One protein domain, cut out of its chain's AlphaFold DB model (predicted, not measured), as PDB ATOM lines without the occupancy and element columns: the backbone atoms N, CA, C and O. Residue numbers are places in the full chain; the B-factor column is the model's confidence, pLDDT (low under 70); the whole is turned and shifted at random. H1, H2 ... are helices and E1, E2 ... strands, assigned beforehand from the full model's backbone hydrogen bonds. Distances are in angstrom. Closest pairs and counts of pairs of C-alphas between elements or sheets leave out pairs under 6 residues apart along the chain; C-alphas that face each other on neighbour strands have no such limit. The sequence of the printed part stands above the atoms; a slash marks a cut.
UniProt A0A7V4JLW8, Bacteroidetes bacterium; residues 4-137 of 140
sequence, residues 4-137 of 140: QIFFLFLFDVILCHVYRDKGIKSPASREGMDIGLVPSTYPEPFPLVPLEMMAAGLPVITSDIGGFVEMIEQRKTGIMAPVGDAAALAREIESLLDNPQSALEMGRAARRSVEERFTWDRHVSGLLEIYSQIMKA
ATOM      1  N   GLN A   4      -9.902   0.679  33.405       38.38
ATOM      2  CA  GLN A   4      -9.365   1.518  34.472       38.38
ATOM      3  C   GLN A   4      -7.911   1.123  34.731       38.38
ATOM      4  O   GLN A   4      -7.600  -0.033  35.009       38.38
ATOM      5  N   ILE A   5      -7.028   2.109  34.599       43.00
ATOM      6  CA  ILE A   5      -5.583   2.001  34.781       43.00
ATOM      7  C   ILE A   5      -5.271   2.698  36.106       43.00
ATOM      8  O   ILE A   5      -5.363   3.924  36.195       43.00
ATOM      9  N   PHE A   6      -4.965   1.932  37.156       40.59
ATOM     10  CA  PHE A   6      -4.575   2.506  38.446       40.59
ATOM     11  C   PHE A   6      -3.049   2.585  38.529       40.59
ATOM     12  O   PHE A   6      -2.372   1.560  38.456       40.59
ATOM     13  N   PHE A   7      -2.520   3.799  38.678       41.06
ATOM     14  CA  PHE A   7      -1.094   4.060  38.860       41.06
ATOM     15  C   PHE A   7      -0.783   4.141  40.355       41.06
ATOM     16  O   PHE A   7      -1.154   5.121  41.005       41.06
ATOM     17  N   LEU A   8      -0.089   3.143  40.912       41.28
ATOM     18  CA  LEU A   8       0.552   3.308  42.219       41.28
ATOM     19  C   LEU A   8       1.984   3.803  41.993       41.28
ATOM     20  O   LEU A   8       2.831   3.061  41.508       41.28
ATOM     21  N   PHE A   9       2.249   5.062  42.342       31.89
ATOM     22  CA  PHE A   9       3.601   5.618  42.355       31.89
ATOM     23  C   PHE A   9       4.285   5.251  43.674       31.89
ATOM     24  O   PHE A   9       4.113   5.940  44.680       31.89
ATOM     25  N   LEU A  10       5.069   4.174  43.676       32.19
ATOM     26  CA  LEU A  10       6.067   3.925  44.714       32.19
ATOM     27  C   LEU A  10       7.449   3.935  44.034       32.19
ATOM     28  O   LEU A  10       7.757   3.037  43.262       32.19
ATOM     29  N   PHE A  11       8.261   4.966  44.298       30.44
ATOM     30  CA  PHE A  11       9.698   5.033  43.966       30.44
ATOM     31  C   PHE A  11      10.106   4.671  42.517       30.44
ATOM     32  O   PHE A  11      10.843   3.718  42.303       30.44
ATOM     33  N   ASP A  12       9.669   5.456  41.524       35.94
ATOM     34  CA  ASP A  12      10.018   5.319  40.089       35.94
ATOM     35  C   ASP A  12       9.549   4.028  39.379       35.94
ATOM     36  O   ASP A  12       9.712   3.900  38.164       35.94
ATOM     37  N   VAL A  13       8.870   3.111  40.079       36.38
ATOM     38  CA  VAL A  13       8.224   1.932  39.485       36.38
ATOM     39  C   VAL A  13       6.750   2.242  39.221       36.38
ATOM     40  O   VAL A  13       5.958   2.423  40.147       36.38
ATOM     41  N   ILE A  14       6.357   2.299  37.943       47.56
ATOM     42  CA  ILE A  14       4.941   2.363  37.559       47.56
ATOM     43  C   ILE A  14       4.357   0.958  37.700       47.56
ATOM     44  O   ILE A  14       4.427   0.140  36.785       47.56
ATOM     45  N   LEU A  15       3.768   0.676  38.858       48.78
ATOM     46  CA  LEU A  15       2.930  -0.499  39.031       48.78
ATOM     47  C   LEU A  15       1.555  -0.190  38.445       48.78
ATOM     48  O   LEU A  15       0.798   0.608  39.003       48.78
ATOM     49  N   CYS A  16       1.247  -0.806  37.308       52.06
ATOM     50  CA  CYS A  16      -0.031  -0.619  36.645       52.06
ATOM     51  C   CYS A  16      -0.828  -1.922  36.662       52.06
ATOM     52  O   CYS A  16      -0.417  -2.939  36.102       52.06
ATOM     53  N   HIS A  17      -1.996  -1.872  37.295       57.31
ATOM     54  CA  HIS A  17      -2.972  -2.952  37.243       57.31
ATOM     55  C   HIS A  17      -4.024  -2.624  36.198       57.31
ATOM     56  O   HIS A  17      -4.708  -1.604  36.294       57.31
ATOM     57  N   VAL A  18      -4.146  -3.499  35.204       50.28
ATOM     58  CA  VAL A  18      -5.221  -3.423  34.219       50.28
ATOM     59  C   VAL A  18      -6.386  -4.254  34.749       50.28
ATOM     60  O   VAL A  18      -6.258  -5.469  34.898       50.28
ATOM     61  N   TYR A  19      -7.497  -3.582  35.060       48.84
ATOM     62  CA  TYR A  19      -8.760  -4.205  35.458       48.84
ATOM     63  C   TYR A  19      -9.770  -4.123  34.313       48.84
ATOM     64  O   TYR A  19      -9.985  -3.050  33.736       48.84
ATOM     65  N   ARG A  20     -10.473  -5.226  34.041       43.31
ATOM     66  CA  ARG A  20     -11.748  -5.198  33.315       43.31
ATOM     67  C   ARG A  20     -12.905  -5.257  34.316       43.31
ATOM     68  O   ARG A  20     -13.067  -6.255  35.012       43.31
ATOM     69  N   ASP A  21     -13.715  -4.199  34.385       41.00
ATOM     70  CA  ASP A  21     -14.805  -4.085  35.365       41.00
ATOM     71  C   ASP A  21     -15.796  -5.270  35.298       41.00
ATOM     72  O   ASP A  21     -16.503  -5.465  34.303       41.00
ATOM     73  N   LYS A  22     -15.810  -6.078  36.368       39.53
ATOM     74  CA  LYS A  22     -16.822  -7.103  36.688       39.53
ATOM     75  C   LYS A  22     -17.167  -7.167  38.192       39.53
ATOM     76  O   LYS A  22     -17.715  -8.170  38.643       39.53
ATOM     77  N   GLY A  23     -16.884  -6.116  38.971       39.78
ATOM     78  CA  GLY A  23     -17.368  -5.967  40.357       39.78
ATOM     79  C   GLY A  23     -16.878  -6.974  41.420       39.78
ATOM     80  O   GLY A  23     -17.705  -7.662  42.017       39.78
ATOM     81  N   ILE A  24     -15.575  -7.026  41.747       36.44
ATOM     82  CA  ILE A  24     -15.028  -7.813  42.884       36.44
ATOM     83  C   ILE A  24     -13.989  -6.993  43.693       36.44
ATOM     84  O   ILE A  24     -13.396  -6.052  43.177       36.44
ATOM     85  N   LYS A  25     -13.849  -7.307  44.994       31.03
ATOM     86  CA  LYS A  25     -13.174  -6.558  46.078       31.03
ATOM     87  C   LYS A  25     -11.729  -7.050  46.375       31.03
ATOM     88  O   LYS A  25     -11.522  -8.251  46.425       31.03
ATOM     89  N   SER A  26     -10.856  -6.118  46.810       30.92
ATOM     90  CA  SER A  26      -9.584  -6.263  47.588       30.92
ATOM     91  C   SER A  26      -8.268  -6.675  46.863       30.92
ATOM     92  O   SER A  26      -8.296  -7.560  46.020       30.92
ATOM     93  N   PRO A  27      -7.083  -6.100  47.218       36.78
ATOM     94  CA  PRO A  27      -5.881  -6.026  46.363       36.78
ATOM     95  C   PRO A  27      -4.825  -7.143  46.536       36.78
ATOM     96  O   PRO A  27      -3.773  -7.078  45.911       36.78
ATOM     97  N   ALA A  28      -5.048  -8.142  47.396       37.28
ATOM     98  CA  ALA A  28      -4.046  -9.176  47.721       37.28
ATOM     99  C   ALA A  28      -4.352 -10.571  47.137       37.28
ATOM    100  O   ALA A  28      -3.608 -11.525  47.355       37.28
ATOM    101  N   SER A  29      -5.448 -10.709  46.396       42.16
ATOM    102  CA  SER A  29      -5.842 -11.944  45.724       42.16
ATOM    103  C   SER A  29      -5.774 -11.751  44.215       42.16
ATOM    104  O   SER A  29      -6.157 -10.705  43.710       42.16
ATOM    105  N   ARG A  30      -5.388 -12.806  43.488       50.16
ATOM    106  CA  ARG A  30      -5.568 -12.961  42.028       50.16
ATOM    107  C   ARG A  30      -6.943 -12.499  41.511       50.16
ATOM    108  O   ARG A  30      -7.102 -12.255  40.320       50.16
ATOM    109  N   GLU A  31      -7.941 -12.459  42.389       47.56
ATOM    110  CA  GLU A  31      -9.301 -12.013  42.118       47.56
ATOM    111  C   GLU A  31      -9.326 -10.527  41.737       47.56
ATOM    112  O   GLU A  31      -9.382  -9.642  42.583       47.56
ATOM    113  N   GLY A  32      -9.280 -10.273  40.429       55.66
ATOM    114  CA  GLY A  32      -9.470  -8.952  39.832       55.66
ATOM    115  C   GLY A  32      -8.330  -8.493  38.924       55.66
ATOM    116  O   GLY A  32      -8.545  -7.592  38.125       55.66
ATOM    117  N   MET A  33      -7.151  -9.116  38.989       66.88
ATOM    118  CA  MET A  33      -6.007  -8.728  38.157       66.88
ATOM    119  C   MET A  33      -5.913  -9.602  36.906       66.88
ATOM    120  O   MET A  33      -5.740 -10.816  37.008       66.88
ATOM    121  N   ASP A  34      -5.981  -8.971  35.731       78.31
ATOM    122  CA  ASP A  34      -5.850  -9.661  34.444       78.31
ATOM    123  C   ASP A  34      -4.379  -9.736  33.987       78.31
ATOM    124  O   ASP A  34      -3.928 -10.773  33.499       78.31
ATOM    125  N   ILE A  35      -3.621  -8.641  34.153       86.12
ATOM    126  CA  ILE A  35      -2.236  -8.486  33.671       86.12
ATOM    127  C   ILE A  35      -1.411  -7.679  34.686       86.12
ATOM    128  O   ILE A  35      -1.874  -6.660  35.206       86.12
ATOM    129  N   GLY A  36      -0.179  -8.120  34.951       89.62
ATOM    130  CA  GLY A  36       0.832  -7.345  35.672       89.62
ATOM    131  C   GLY A  36       1.708  -6.539  34.712       89.62
ATOM    132  O   GLY A  36       2.189  -7.090  33.726       89.62
ATOM    133  N   LEU A  37       1.927  -5.251  34.981       90.31
ATOM    134  CA  LEU A  37       2.756  -4.379  34.144       90.31
ATOM    135  C   LEU A  37       3.842  -3.698  34.982       90.31
ATOM    136  O   LEU A  37       3.528  -3.064  35.991       90.31
ATOM    137  N   VAL A  38       5.096  -3.806  34.535       90.94
ATOM    138  CA  VAL A  38       6.275  -3.163  35.143       90.94
ATOM    139  C   VAL A  38       7.124  -2.511  34.038       90.94
ATOM    140  O   VAL A  38       8.097  -3.100  33.560       90.94
ATOM    141  N   PRO A  39       6.758  -1.307  33.563       90.75
ATOM    142  CA  PRO A  39       7.392  -0.653  32.426       90.75
ATOM    143  C   PRO A  39       8.558   0.240  32.881       90.75
ATOM    144  O   PRO A  39       8.649   1.405  32.490       90.75
ATOM    145  N   SER A  40       9.428  -0.278  33.755       88.62
ATOM    146  CA  SER A  40      10.565   0.473  34.296       88.62
ATOM    147  C   SER A  40      11.456   0.985  33.163       88.62
ATOM    148  O   SER A  40      11.730   0.272  32.196       88.62
ATOM    149  N   THR A  41      11.915   2.229  33.267       90.00
ATOM    150  CA  THR A  41      12.859   2.832  32.309       90.00
ATOM    151  C   THR A  41      14.304   2.782  32.793       90.00
ATOM    152  O   THR A  41      15.222   3.110  32.042       90.00
ATOM    153  N   TYR A  42      14.505   2.334  34.031       87.88
ATOM    154  CA  TYR A  42      15.803   2.157  34.658       87.88
ATOM    155  C   TYR A  42      16.070   0.676  34.933       87.88
ATOM    156  O   TYR A  42      15.145  -0.053  35.298       87.88
ATOM    157  N   PRO A  43      17.316   0.207  34.742       85.44
ATOM    158  CA  PRO A  43      17.652  -1.191  34.943       85.44
ATOM    159  C   PRO A  43      17.573  -1.556  36.426       85.44
ATOM    160  O   PRO A  43      18.253  -0.967  37.265       85.44
ATOM    161  N   GLU A  44      16.779  -2.577  36.731       80.81
ATOM    162  CA  GLU A  44      16.667  -3.144  38.072       80.81
ATOM    163  C   GLU A  44      17.543  -4.399  38.172       80.81
ATOM    164  O   GLU A  44      17.428  -5.279  37.319       80.81
ATOM    165  N   PRO A  45      18.423  -4.524  39.182       82.56
ATOM    166  CA  PRO A  45      19.335  -5.664  39.276       82.56
ATOM    167  C   PRO A  45      18.605  -6.969  39.616       82.56
ATOM    168  O   PRO A  45      18.978  -8.028  39.123       82.56
ATOM    169  N   PHE A  46      17.559  -6.899  40.443       85.81
ATOM    170  CA  PHE A  46      16.732  -8.050  40.797       85.81
ATOM    171  C   PHE A  46      15.309  -7.589  41.159       85.81
ATOM    172  O   PHE A  46      15.023  -7.319  42.328       85.81
ATOM    173  N   PRO A  47      14.432  -7.420  40.158       83.62
ATOM    174  CA  PRO A  47      13.127  -6.805  40.359       83.62
ATOM    175  C   PRO A  47      12.172  -7.776  41.065       83.62
ATOM    176  O   PRO A  47      11.773  -8.793  40.505       83.62
ATOM    177  N   LEU A  48      11.781  -7.467  42.303       86.19
ATOM    178  CA  LEU A  48      10.907  -8.343  43.099       86.19
ATOM    179  C   LEU A  48       9.435  -8.260  42.679       86.19
ATOM    180  O   LEU A  48       8.741  -9.270  42.680       86.19
ATOM    181  N   VAL A  49       8.970  -7.086  42.254       86.69
ATOM    182  CA  VAL A  49       7.574  -6.853  41.844       86.69
ATOM    183  C   VAL A  49       7.094  -7.803  40.730       86.69
ATOM    184  O   VAL A  49       6.069  -8.461  40.921       86.69
ATOM    185  N   PRO A  50       7.783  -7.951  39.576       89.44
ATOM    186  CA  PRO A  50       7.370  -8.931  38.571       89.44
ATOM    187  C   PRO A  50       7.446 -10.361  39.112       89.44
ATOM    188  O   PRO A  50       6.586 -11.171  38.780       89.44
ATOM    189  N   LEU A  51       8.409 -10.677  39.985       89.06
ATOM    190  CA  LEU A  51       8.534 -12.002  40.584       89.06
ATOM    191  C   LEU A  51       7.322 -12.340  41.464       89.06
ATOM    192  O   LEU A  51       6.792 -13.445  41.378       89.06
ATOM    193  N   GLU A  52       6.841 -11.386  42.260       87.75
ATOM    194  CA  GLU A  52       5.629 -11.516  43.075       87.75
ATOM    195  C   GLU A  52       4.381 -11.717  42.203       87.75
ATOM    196  O   GLU A  52       3.561 -12.595  42.480       87.75
ATOM    197  N   MET A  53       4.258 -10.976  41.097       89.75
ATOM    198  CA  MET A  53       3.169 -11.167  40.129       89.75
ATOM    199  C   MET A  53       3.232 -12.535  39.443       89.75
ATOM    200  O   MET A  53       2.207 -13.206  39.292       89.75
ATOM    201  N   MET A  54       4.430 -12.971  39.048       92.44
ATOM    202  CA  MET A  54       4.661 -14.294  38.473       92.44
ATOM    203  C   MET A  54       4.345 -15.391  39.496       92.44
ATOM    204  O   MET A  54       3.704 -16.374  39.140       92.44
ATOM    205  N   ALA A  55       4.692 -15.214  40.775       90.69
ATOM    206  CA  ALA A  55       4.338 -16.130  41.863       90.69
ATOM    207  C   ALA A  55       2.818 -16.185  42.091       90.69
ATOM    208  O   ALA A  55       2.234 -17.260  42.253       90.69
ATOM    209  N   ALA A  56       2.149 -15.030  42.001       88.62
ATOM    210  CA  ALA A  56       0.693 -14.935  41.964       88.62
ATOM    211  C   ALA A  56       0.101 -15.551  40.684       88.62
ATOM    212  O   ALA A  56      -1.109 -15.752  40.605       88.62
ATOM    213  N   GLY A  57       0.947 -15.916  39.716       91.19
ATOM    214  CA  GLY A  57       0.667 -16.544  38.431       91.19
ATOM    215  C   GLY A  57      -0.095 -15.662  37.465       91.19
ATOM    216  O   GLY A  57      -0.912 -16.167  36.698       91.19
ATOM    217  N   LEU A  58       0.144 -14.361  37.520       89.75
ATOM    218  CA  LEU A  58      -0.333 -13.428  36.516       89.75
ATOM    219  C   LEU A  58       0.580 -13.470  35.288       89.75
ATOM    220  O   LEU A  58       1.783 -13.704  35.432       89.75
ATOM    221  N   PRO A  59       0.042 -13.250  34.080       92.31
ATOM    222  CA  PRO A  59       0.883 -12.867  32.960       92.31
ATOM    223  C   PRO A  59       1.476 -11.482  33.251       92.31
ATOM    224  O   PRO A  59       0.768 -10.574  33.696       92.31
ATOM    225  N   VAL A  60       2.778 -11.331  33.020       93.75
ATOM    226  CA  VAL A  60       3.512 -10.094  33.314       93.75
ATOM    227  C   VAL A  60       4.098  -9.522  32.032       93.75
ATOM    228  O   VAL A  60       4.683 -10.258  31.235       93.75
ATOM    229  N   ILE A  61       3.952  -8.213  31.855       95.06
ATOM    230  CA  ILE A  61       4.637  -7.424  30.837       95.06
ATOM    231  C   ILE A  61       5.660  -6.529  31.543       95.06
ATOM    232  O   ILE A  61       5.307  -5.786  32.460       95.06
ATOM    233  N   THR A  62       6.917  -6.573  31.117       94.06
ATOM    234  CA  THR A  62       7.985  -5.702  31.623       94.06
ATOM    235  C   THR A  62       8.692  -4.979  30.486       94.06
ATOM    236  O   THR A  62       8.489  -5.287  29.310       94.06
ATOM    237  N   SER A  63       9.566  -4.040  30.830       93.06
ATOM    238  CA  SER A  63      10.578  -3.543  29.895       93.06
ATOM    239  C   SER A  63      11.689  -4.579  29.655       93.06
ATOM    240  O   SER A  63      11.938  -5.438  30.504       93.06
ATOM    241  N   ASP A  64      12.395  -4.484  28.528       93.19
ATOM    242  CA  ASP A  64      13.507  -5.364  28.131       93.19
ATOM    243  C   ASP A  64      14.878  -4.953  28.716       93.19
ATOM    244  O   ASP A  64      15.885  -4.886  28.015       93.19
ATOM    245  N   ILE A  65      14.940  -4.689  30.028       91.62
ATOM    246  CA  ILE A  65      16.161  -4.203  30.701       91.62
ATOM    247  C   ILE A  65      16.505  -4.920  32.001       91.62
ATOM    248  O   ILE A  65      15.652  -5.471  32.685       91.62
ATOM    249  N   GLY A  66      17.782  -4.848  32.388       88.50
ATOM    250  CA  GLY A  66      18.253  -5.322  33.690       88.50
ATOM    251  C   GLY A  66      17.897  -6.786  33.964       88.50
ATOM    252  O   GLY A  66      17.920  -7.629  33.068       88.50
ATOM    253  N   GLY A  67      17.540  -7.077  35.212       87.06
ATOM    254  CA  GLY A  67      17.209  -8.415  35.693       87.06
ATOM    255  C   GLY A  67      15.912  -9.005  35.127       87.06
ATOM    256  O   GLY A  67      15.675 -10.199  35.312       87.06
ATOM    257  N   PHE A  68      15.083  -8.232  34.406       87.69
ATOM    258  CA  PHE A  68      13.892  -8.781  33.739       87.69
ATOM    259  C   PHE A  68      14.274  -9.831  32.685       87.69
ATOM    260  O   PHE A  68      13.614 -10.865  32.584       87.69
ATOM    261  N   VAL A  69      15.378  -9.603  31.960       88.19
ATOM    262  CA  VAL A  69      15.867 -10.469  30.868       88.19
ATOM    263  C   VAL A  69      16.227 -11.870  31.360       88.19
ATOM    264  O   VAL A  69      16.036 -12.854  30.650       88.19
ATOM    265  N   GLU A  70      16.720 -11.978  32.591       89.38
ATOM    266  CA  GLU A  70      17.050 -13.265  33.205       89.38
ATOM    267  C   GLU A  70      15.814 -13.951  33.806       89.38
ATOM    268  O   GLU A  70      15.741 -15.182  33.868       89.38
ATOM    269  N   MET A  71      14.831 -13.169  34.253       90.81
ATOM    270  CA  MET A  71      13.630 -13.662  34.925       90.81
ATOM    271  C   MET A  71      12.573 -14.190  33.948       90.81
ATOM    272  O   MET A  71      11.912 -15.191  34.241       90.81
ATOM    273  N   ILE A  72      12.415 -13.535  32.794       94.88
ATOM    274  CA  ILE A  72      11.294 -13.747  31.877       94.88
ATOM    275  C   ILE A  72      11.733 -14.482  30.609       94.88
ATOM    276  O   ILE A  72      12.591 -14.034  29.856       94.88
ATOM    277  N   GLU A  73      11.056 -15.590  30.317       96.12
ATOM    278  CA  GLU A  73      11.113 -16.255  29.019       96.12
ATOM    279  C   GLU A  73      10.023 -15.678  28.108       96.12
ATOM    280  O   GLU A  73       8.823 -15.881  28.346       96.12
ATOM    281  N   GLN A  74      10.445 -14.961  27.061       96.75
ATOM    282  CA  GLN A  74       9.564 -14.230  26.146       96.75
ATOM    283  C   GLN A  74       8.412 -15.103  25.630       96.75
ATOM    284  O   GLN A  74       8.635 -16.184  25.087       96.75
ATOM    285  N   ARG A  75       7.173 -14.617  25.788       95.38
ATOM    286  CA  ARG A  75       5.903 -15.277  25.414       95.38
ATOM    287  C   ARG A  75       5.604 -16.602  26.126       95.38
ATOM    288  O   ARG A  75       4.546 -17.171  25.880       95.38
ATOM    289  N   LYS A  76       6.476 -17.085  27.014       97.00
ATOM    290  CA  LYS A  76       6.261 -18.320  27.781       97.00
ATOM    291  C   LYS A  76       5.908 -18.035  29.233       97.00
ATOM    292  O   LYS A  76       4.931 -18.584  29.729       97.00
ATOM    293  N   THR A  77       6.677 -17.185  29.908       96.81
ATOM    294  CA  THR A  77       6.449 -16.824  31.322       96.81
ATOM    295  C   THR A  77       6.118 -15.346  31.515       96.81
ATOM    296  O   THR A  77       5.842 -14.926  32.632       96.81
ATOM    297  N   GLY A  78       6.162 -14.555  30.447       96.94
ATOM    298  CA  GLY A  78       5.899 -13.122  30.444       96.94
ATOM    299  C   GLY A  78       6.243 -12.519  29.085       96.94
ATOM    300  O   GLY A  78       6.595 -13.238  28.146       96.94
ATOM    301  N   ILE A  79       6.140 -11.201  28.974       97.44
ATOM    302  CA  ILE A  79       6.481 -10.445  27.770       97.44
ATOM    303  C   ILE A  79       7.400  -9.293  28.165       97.44
ATOM    304  O   ILE A  79       7.094  -8.530  29.071       97.44
ATOM    305  N   MET A  80       8.503  -9.143  27.452       96.25
ATOM    306  CA  MET A  80       9.357  -7.968  27.497       96.25
ATOM    307  C   MET A  80       9.065  -7.104  26.272       96.25
ATOM    308  O   MET A  80       9.042  -7.611  25.143       96.25
ATOM    309  N   ALA A  81       8.820  -5.819  26.508       95.38
ATOM    310  CA  ALA A  81       8.647  -4.794  25.489       95.38
ATOM    311  C   ALA A  81       9.829  -3.806  25.516       95.38
ATOM    312  O   ALA A  81      10.444  -3.632  26.570       95.38
ATOM    313  N   PRO A  82      10.137  -3.130  24.393       95.19
ATOM    314  CA  PRO A  82      11.204  -2.137  24.357       95.19
ATOM    315  C   PRO A  82      10.987  -1.016  25.378       95.19
ATOM    316  O   PRO A  82       9.878  -0.488  25.512       95.19
ATOM    317  N   VAL A  83      12.054  -0.613  26.072       93.50
ATOM    318  CA  VAL A  83      12.003   0.506  27.029       93.50
ATOM    319  C   VAL A  83      11.450   1.776  26.391       93.50
ATOM    320  O   VAL A  83      11.907   2.215  25.338       93.50
ATOM    321  N   GLY A  84      10.505   2.418  27.080       89.38
ATOM    322  CA  GLY A  84       9.948   3.707  26.665       89.38
ATOM    323  C   GLY A  84       9.001   3.632  25.463       89.38
ATOM    324  O   GLY A  84       8.437   4.658  25.083       89.38
ATOM    325  N   ASP A  85       8.770   2.447  24.888       92.50
ATOM    326  CA  ASP A  85       7.807   2.256  23.804       92.50
ATOM    327  C   ASP A  85       6.409   1.958  24.367       92.50
ATOM    328  O   ASP A  85       5.963   0.813  24.486       92.50
ATOM    329  N   ALA A  86       5.685   3.028  24.699       89.94
ATOM    330  CA  ALA A  86       4.302   2.939  25.163       89.94
ATOM    331  C   ALA A  86       3.370   2.260  24.142       89.94
ATOM    332  O   ALA A  86       2.413   1.591  24.532       89.94
ATOM    333  N   ALA A  87       3.644   2.399  22.839       91.31
ATOM    334  CA  ALA A  87       2.833   1.775  21.801       91.31
ATOM    335  C   ALA A  87       3.064   0.259  21.752       91.31
ATOM    336  O   ALA A  87       2.115  -0.493  21.535       91.31
ATOM    337  N   ALA A  88       4.297  -0.206  21.970       93.06
ATOM    338  CA  ALA A  88       4.578  -1.627  22.147       93.06
ATOM    339  C   ALA A  88       3.876  -2.181  23.384       93.06
ATOM    340  O   ALA A  88       3.160  -3.168  23.257       93.06
ATOM    341  N   LEU A  89       3.992  -1.518  24.536       91.12
ATOM    342  CA  LEU A  89       3.304  -1.946  25.760       91.12
ATOM    343  C   LEU A  89       1.789  -2.078  25.549       91.12
ATOM    344  O   LEU A  89       1.214  -3.101  25.910       91.12
ATOM    345  N   ALA A  90       1.153  -1.091  24.910       88.69
ATOM    346  CA  ALA A  90      -0.275  -1.134  24.596       88.69
ATOM    347  C   ALA A  90      -0.651  -2.338  23.716       88.69
ATOM    348  O   ALA A  90      -1.581  -3.066  24.057       88.69
ATOM    349  N   ARG A  91       0.109  -2.605  22.643       94.44
ATOM    350  CA  ARG A  91      -0.122  -3.779  21.778       94.44
ATOM    351  C   ARG A  91      -0.022  -5.092  22.551       94.44
ATOM    352  O   ARG A  91      -0.791  -6.016  22.297       94.44
ATOM    353  N   GLU A  92       0.921  -5.189  23.483       94.38
ATOM    354  CA  GLU A  92       1.100  -6.396  24.289       94.38
ATOM    355  C   GLU A  92      -0.020  -6.593  25.310       94.38
ATOM    356  O   GLU A  92      -0.497  -7.714  25.499       94.38
ATOM    357  N   ILE A  93      -0.498  -5.502  25.912       90.00
ATOM    358  CA  ILE A  93      -1.674  -5.518  26.785       90.00
ATOM    359  C   ILE A  93      -2.902  -5.990  25.996       90.00
ATOM    360  O   ILE A  93      -3.572  -6.929  26.421       90.00
ATOM    361  N   GLU A  94      -3.171  -5.393  24.833       90.94
ATOM    362  CA  GLU A  94      -4.288  -5.778  23.959       90.94
ATOM    363  C   GLU A  94      -4.198  -7.252  23.547       90.94
ATOM    364  O   GLU A  94      -5.170  -7.994  23.685       90.94
ATOM    365  N   SER A  95      -3.009  -7.716  23.148       91.88
ATOM    366  CA  SER A  95      -2.778  -9.111  22.764       91.88
ATOM    367  C   SER A  95      -3.168 -10.105  23.864       91.88
ATOM    368  O   SER A  95      -3.792 -11.131  23.571       91.88
ATOM    369  N   LEU A  96      -2.837  -9.812  25.126       88.12
ATOM    370  CA  LEU A  96      -3.210 -10.655  26.262       88.12
ATOM    371  C   LEU A  96      -4.706 -10.563  26.596       88.12
ATOM    372  O   LEU A  96      -5.321 -11.588  26.894       88.12
ATOM    373  N   LEU A  97      -5.300  -9.367  26.521       85.06
ATOM    374  CA  LEU A  97      -6.730  -9.158  26.778       85.06
ATOM    375  C   LEU A  97      -7.621  -9.856  25.739       85.06
ATOM    376  O   LEU A  97      -8.682 -10.378  26.097       85.06
ATOM    377  N   ASP A  98      -7.183  -9.905  24.482       89.75
ATOM    378  CA  ASP A  98      -7.891 -10.579  23.390       89.75
ATOM    379  C   ASP A  98      -7.738 -12.108  23.438       89.75
ATOM    380  O   ASP A  98      -8.566 -12.839  22.891       89.75
ATOM    381  N   ASN A  99      -6.713 -12.618  24.134       91.25
ATOM    382  CA  ASN A  99      -6.397 -14.046  24.221       91.25
ATOM    383  C   ASN A  99      -6.320 -14.531  25.683       91.25
ATOM    384  O   ASN A  99      -5.266 -14.995  26.134       91.25
ATOM    385  N   PRO A 100      -7.438 -14.513  26.439       85.12
ATOM    386  CA  PRO A 100      -7.435 -14.772  27.881       85.12
ATOM    387  C   PRO A 100      -6.952 -16.180  28.263       85.12
ATOM    388  O   PRO A 100      -6.368 -16.359  29.327       85.12
ATOM    389  N   GLN A 101      -7.155 -17.192  27.408       89.00
ATOM    390  CA  GLN A 101      -6.621 -18.539  27.662       89.00
ATOM    391  C   GLN A 101      -5.089 -18.560  27.609       89.00
ATOM    392  O   GLN A 101      -4.456 -19.085  28.522       89.00
ATOM    393  N   SER A 102      -4.499 -17.916  26.599       90.69
ATOM    394  CA  SER A 102      -3.043 -17.773  26.480       90.69
ATOM    395  C   SER A 102      -2.465 -16.998  27.669       90.69
ATOM    396  O   SER A 102      -1.483 -17.419  28.278       90.69
ATOM    397  N   ALA A 103      -3.135 -15.919  28.083       89.44
ATOM    398  CA  ALA A 103      -2.767 -15.137  29.261       89.44
ATOM    399  C   ALA A 103      -2.778 -15.983  30.556       89.44
ATOM    400  O   ALA A 103      -1.841 -15.929  31.357       89.44
ATOM    401  N   LEU A 104      -3.798 -16.832  30.741       90.12
ATOM    402  CA  LEU A 104      -3.882 -17.762  31.874       90.12
ATOM    403  C   LEU A 104      -2.781 -18.829  31.843       90.12
ATOM    404  O   LEU A 104      -2.211 -19.157  32.886       90.12
ATOM    405  N   GLU A 105      -2.488 -19.392  30.673       95.44
ATOM    406  CA  GLU A 105      -1.424 -20.383  30.498       95.44
ATOM    407  C   GLU A 105      -0.044 -19.790  30.776       95.44
ATOM    408  O   GLU A 105       0.732 -20.390  31.529       95.44
ATOM    409  N   MET A 106       0.222 -18.589  30.256       97.00
ATOM    410  CA  MET A 106       1.436 -17.823  30.526       97.00
ATOM    411  C   MET A 106       1.591 -17.558  32.021       97.00
ATOM    412  O   MET A 106       2.641 -17.845  32.586       97.00
ATOM    413  N   GLY A 107       0.534 -17.104  32.698       95.44
ATOM    414  CA  GLY A 107       0.566 -16.884  34.141       95.44
ATOM    415  C   GLY A 107       0.824 -18.163  34.953       95.44
ATOM    416  O   GLY A 107       1.570 -18.158  35.933       95.44
ATOM    417  N   ARG A 108       0.273 -19.312  34.537       95.88
ATOM    418  CA  ARG A 108       0.592 -20.613  35.163       95.88
ATOM    419  C   ARG A 108       2.049 -21.018  34.927       95.88
ATOM    420  O   ARG A 108       2.674 -21.564  35.832       95.88
ATOM    421  N   ALA A 109       2.576 -20.786  33.727       97.81
ATOM    422  CA  ALA A 109       3.973 -21.059  33.405       97.81
ATOM    423  C   ALA A 109       4.925 -20.138  34.180       97.81
ATOM    424  O   ALA A 109       5.934 -20.611  34.695       97.81
ATOM    425  N   ALA A 110       4.562 -18.865  34.333       96.31
ATOM    426  CA  ALA A 110       5.270 -17.897  35.157       96.31
ATOM    427  C   ALA A 110       5.390 -18.371  36.605       96.31
ATOM    428  O   ALA A 110       6.492 -18.434  37.144       96.31
ATOM    429  N   ARG A 111       4.276 -18.817  37.198       95.94
ATOM    430  CA  ARG A 111       4.269 -19.358  38.558       95.94
ATOM    431  C   ARG A 111       5.176 -20.573  38.716       95.94
ATOM    432  O   ARG A 111       5.974 -20.602  39.646       95.94
ATOM    433  N   ARG A 112       5.094 -21.538  37.795       97.00
ATOM    434  CA  ARG A 112       5.983 -22.712  37.815       97.00
ATOM    435  C   ARG A 112       7.455 -22.311  37.732       97.00
ATOM    436  O   ARG A 112       8.258 -22.811  38.505       97.00
ATOM    437  N   SER A 113       7.793 -21.359  36.859       96.12
ATOM    438  CA  SER A 113       9.157 -20.824  36.752       96.12
ATOM    439  C   SER A 113       9.655 -20.266  38.092       96.12
ATOM    440  O   SER A 113      10.782 -20.552  38.498       96.12
ATOM    441  N   VAL A 114       8.802 -19.542  38.829       94.69
ATOM    442  CA  VAL A 114       9.133 -19.041  40.174       94.69
ATOM    443  C   VAL A 114       9.355 -20.164  41.178       94.69
ATOM    444  O   VAL A 114      10.385 -20.181  41.852       94.69
ATOM    445  N   GLU A 115       8.429 -21.117  41.240       94.12
ATOM    446  CA  GLU A 115       8.502 -22.276  42.138       94.12
ATOM    447  C   GLU A 115       9.723 -23.173  41.847       94.12
ATOM    448  O   GLU A 115      10.236 -23.836  42.746       94.12
ATOM    449  N   GLU A 116      10.238 -23.175  40.615       93.81
ATOM    450  CA  GLU A 116      11.418 -23.955  40.230       93.81
ATOM    451  C   GLU A 116      12.737 -23.203  40.472       93.81
ATOM    452  O   GLU A 116      13.728 -23.801  40.907       93.81
ATOM    453  N   ARG A 117      12.784 -21.899  40.176       91.81
ATOM    454  CA  ARG A 117      14.048 -21.151  40.045       91.81
ATOM    455  C   ARG A 117      14.331 -20.195  41.196       91.81
ATOM    456  O   ARG A 117      15.498 -19.995  41.523       91.81
ATOM    457  N   PHE A 118      13.299 -19.619  41.803       89.38
ATOM    458  CA  PHE A 118      13.428 -18.447  42.676       89.38
ATOM    459  C   PHE A 118      12.937 -18.712  44.109       89.38
ATOM    460  O   PHE A 118      12.487 -17.805  44.803       89.38
ATOM    461  N   THR A 119      13.023 -19.964  44.567       88.94
ATOM    462  CA  THR A 119      12.630 -20.349  45.928       88.94
ATOM    463  C   THR A 119      13.699 -20.034  46.959       88.94
ATOM    464  O   THR A 119      14.903 -20.010  46.680       88.94
ATOM    465  N   TRP A 120      13.245 -19.849  48.198       88.06
ATOM    466  CA  TRP A 120      14.136 -19.517  49.297       88.06
ATOM    467  C   TRP A 120      15.079 -20.662  49.660       88.06
ATOM    468  O   TRP A 120      16.274 -20.441  49.841       88.06
ATOM    469  N   ASP A 121      14.581 -21.898  49.620       89.25
ATOM    470  CA  ASP A 121      15.393 -23.098  49.825       89.25
ATOM    471  C   ASP A 121      16.551 -23.190  48.824       89.25
ATOM    472  O   ASP A 121      17.678 -23.516  49.202       89.25
ATOM    473  N   ARG A 122      16.303 -22.858  47.548       89.88
ATOM    474  CA  ARG A 122      17.331 -22.887  46.500       89.88
ATOM    475  C   ARG A 122      18.390 -21.816  46.729       89.88
ATOM    476  O   ARG A 122      19.580 -22.109  46.623       89.88
ATOM    477  N   HIS A 123      17.960 -20.601  47.064       90.00
ATOM    478  CA  HIS A 123      18.873 -19.499  47.346       90.00
ATOM    479  C   HIS A 123      19.769 -19.801  48.553       90.00
ATOM    480  O   HIS A 123      20.991 -19.696  48.459       90.00
ATOM    481  N   VAL A 124      19.174 -20.237  49.668       94.25
ATOM    482  CA  VAL A 124      19.911 -20.579  50.891       94.25
ATOM    483  C   VAL A 124      20.868 -21.741  50.643       94.25
ATOM    484  O   VAL A 124      22.027 -21.668  51.047       94.25
ATOM    485  N   SER A 125      20.427 -22.785  49.937       93.75
ATOM    486  CA  SER A 125      21.276 -23.942  49.625       93.75
ATOM    487  C   SER A 125      22.500 -23.551  48.796       93.75
ATOM    488  O   SER A 125      23.616 -23.938  49.141       93.75
ATOM    489  N   GLY A 126      22.318 -22.733  47.753       93.25
ATOM    490  CA  GLY A 126      23.428 -22.244  46.932       93.25
ATOM    491  C   GLY A 126      24.400 -21.359  47.717       93.25
ATOM    492  O   GLY A 126      25.616 -21.495  47.582       93.25
ATOM    493  N   LEU A 127      23.885 -20.495  48.599       95.06
ATOM    494  CA  LEU A 127      24.722 -19.650  49.451       95.06
ATOM    495  C   LEU A 127      25.546 -20.479  50.452       95.06
ATOM    496  O   LEU A 127      26.747 -20.250  50.611       95.06
ATOM    497  N   LEU A 128      24.924 -21.470  51.098       95.94
ATOM    498  CA  LEU A 128      25.598 -22.375  52.033       95.94
ATOM    499  C   LEU A 128      26.663 -23.234  51.348       95.94
ATOM    500  O   LEU A 128      27.706 -23.503  51.946       95.94
ATOM    501  N   GLU A 129      26.431 -23.646  50.103       96.44
ATOM    502  CA  GLU A 129      27.420 -24.375  49.314       96.44
ATOM    503  C   GLU A 129      28.676 -23.525  49.079       96.44
ATOM    504  O   GLU A 129      29.787 -23.986  49.353       96.44
ATOM    505  N   ILE A 130      28.506 -22.260  48.684       95.56
ATOM    506  CA  ILE A 130      29.616 -21.311  48.513       95.56
ATOM    507  C   ILE A 130      30.365 -21.109  49.837       95.56
ATOM    508  O   ILE A 130      31.594 -21.198  49.873       95.56
ATOM    509  N   TYR A 131      29.655 -20.900  50.950       95.62
ATOM    510  CA  TYR A 131      30.293 -20.785  52.267       95.62
ATOM    511  C   TYR A 131      31.052 -22.058  52.656       95.62
ATOM    512  O   TYR A 131      32.168 -21.971  53.169       95.62
ATOM    513  N   SER A 132      30.506 -23.242  52.366       94.50
ATOM    514  CA  SER A 132      31.189 -24.519  52.603       94.50
ATOM    515  C   SER A 132      32.481 -24.635  51.796       94.50
ATOM    516  O   SER A 132      33.488 -25.105  52.325       94.50
ATOM    517  N   GLN A 133      32.475 -24.195  50.535       94.31
ATOM    518  CA  GLN A 133      33.663 -24.197  49.678       94.31
ATOM    519  C   GLN A 133      34.749 -23.261  50.221       94.31
ATOM    520  O   GLN A 133      35.907 -23.665  50.312       94.31
ATOM    521  N   ILE A 134      34.375 -22.051  50.648       94.56
ATOM    522  CA  ILE A 134      35.319 -21.071  51.204       94.56
ATOM    523  C   ILE A 134      35.907 -21.562  52.533       94.56
ATOM    524  O   ILE A 134      37.112 -21.466  52.729       94.56
ATOM    525  N   MET A 135      35.098 -22.145  53.425       92.44
ATOM    526  CA  MET A 135      35.594 -22.688  54.700       92.44
ATOM    527  C   MET A 135      36.534 -23.890  54.528       92.44
ATOM    528  O   MET A 135      37.362 -24.149  55.396       92.44
ATOM    529  N   LYS A 136      36.396 -24.647  53.432       90.31
ATOM    530  CA  LYS A 136      37.287 -25.768  53.092       90.31
ATOM    531  C   LYS A 136      38.552 -25.319  52.362       90.31
ATOM    532  O   LYS A 136      39.499 -26.102  52.273       90.31
ATOM    533  N   ALA A 137      38.573 -24.106  51.816       81.31
ATOM    534  CA  ALA A 137      39.759 -23.571  51.176       81.31
ATOM    535  C   ALA A 137      40.820 -23.271  52.253       81.31
ATOM    536  O   ALA A 137      40.497 -22.644  53.263       81.31
TER     537      ALA A 137
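AT A GLANCE: This is residues 4 to 137 of the 140 residues of a protein of Bacteroidetes bacterium (UniProt A0A7V4JLW8). A strongly twisted sheet of five strands makes the core of a compact body, with H3 packed on one face and H1 on the other, while H4 passes by the end of the sheet where E3 and E4 begin; beyond H4 the last helix, H5, sticks out as a long free arm. At one edge of the sheet E1 and E2 form a long hairpin, and a loop of residues 21 to 34 with no named element leads from it to E3. The printed part has 134 residues with five named helices and five named strands, in the order E1 E2 E3 H1 E4 H2 E5 H3 H4 H5; the class is mixed, helices and strands. The sheet is mixed too, in the order E1 E2 E3 E4 E5, with E1, E2 and E3 antiparallel and E3, E4 and E5 parallel. The whole is only just compact, close to loose, with a radius of gyration of the C-alphas of 16.5 A and spans of 59 by 29 by 27 A, the arm making the length.

IN THESE COORDINATES: Strand E1, residues 4 to 10, begins at C-alpha 4 at (-9.365, 1.518, 34.472) and is 18.7 A long; E2, residues 13 to 20, is 22.1 A long. The inner strands E3, residues 35 to 38, and E4, residues 60 to 63, measure 10.1 A and 10.2 A, and edge strand E5, residues 79 to 81, measures 6.5 A. Helix H1 is residues 48 to 55, 10.3 A, and H2 is residues 68 to 71, 5.0 A. H3, residues 86 to 98, is 18.3 A long. H4, residues 100 to 117, is 25.5 A long and begins at C-alpha 100 at (-7.435, -14.772, 27.881). H5, residues 120 to 136, is 24.3 A long and ends at C-alpha 136 at (37.287, -25.768, 53.092).

HOW THE PARTS SIT: E1, E2 and E3 form a meander, each strand the antiparallel neighbour of the one before. In the hairpin of E1 and E2, N 8 and O 15 are within hydrogen-bond range at 3.3 A; in the hairpin of E2 and E3, N 37 and O 16 are at 3.5 A. Parallel E3 and E4 have N 61 and O 36 at 2.8 A, and parallel E4 and E5 have N 62 and O 79 at 2.8 A. E3, H1, E4 and E4, H2, E5 are strand-helix-strand units, parallel neighbour strands with a helix between, each with a right-handed crossover. H1 and H3 are on opposite faces, giving three layers, a sheet with helices on both faces. H1 lies over E3 at a height over the sheet of 9.1 A and runs along the strands, at 17 degrees to E3 on the local plane; the closest C-alphas of the two are those of Gly 36 and Met 53, 6.3 A apart. The closest C-alphas of H3 and E5 are those of Ala 81 and Leu 89, 6.1 A apart. H4 only grazes the sheet with residues 103 to 110, and H2 only grazes it with residues 68 to 69. H4 touches H1 with residues 107 to 115 alone, opposite ways at a steep tilt of 68 degrees, only just short of about perpendicular; their closest C-alphas, of Ala 55 and Arg 111, are 4.6 A apart. H3 and H4 only just touch, with 3 pairs of C-alphas within 8 A, and only at the corner; their closest C-alphas, of Leu 96 and Ala 103, are 5.4 A apart. H4 and H5 meet only through their link. In H1, H3, H4 and H5 every O i to N i+4 pair is within hydrogen-bond range; H2 is too short for such a pair.

THE WHOLE: The C-alphas of Gly 23 and Ala 137, the two farthest apart, are 60.7 A from each other. Residues 119 to 137, of which 120 to 136 belong to H5, stand free; the body without them spans 36 by 30 by 25 A. The printed part has no cut, and the link from E2 to E3, 14 residues, is long. Mean pLDDT of the printed part is 80.5; residues 4 to 33 are under 70.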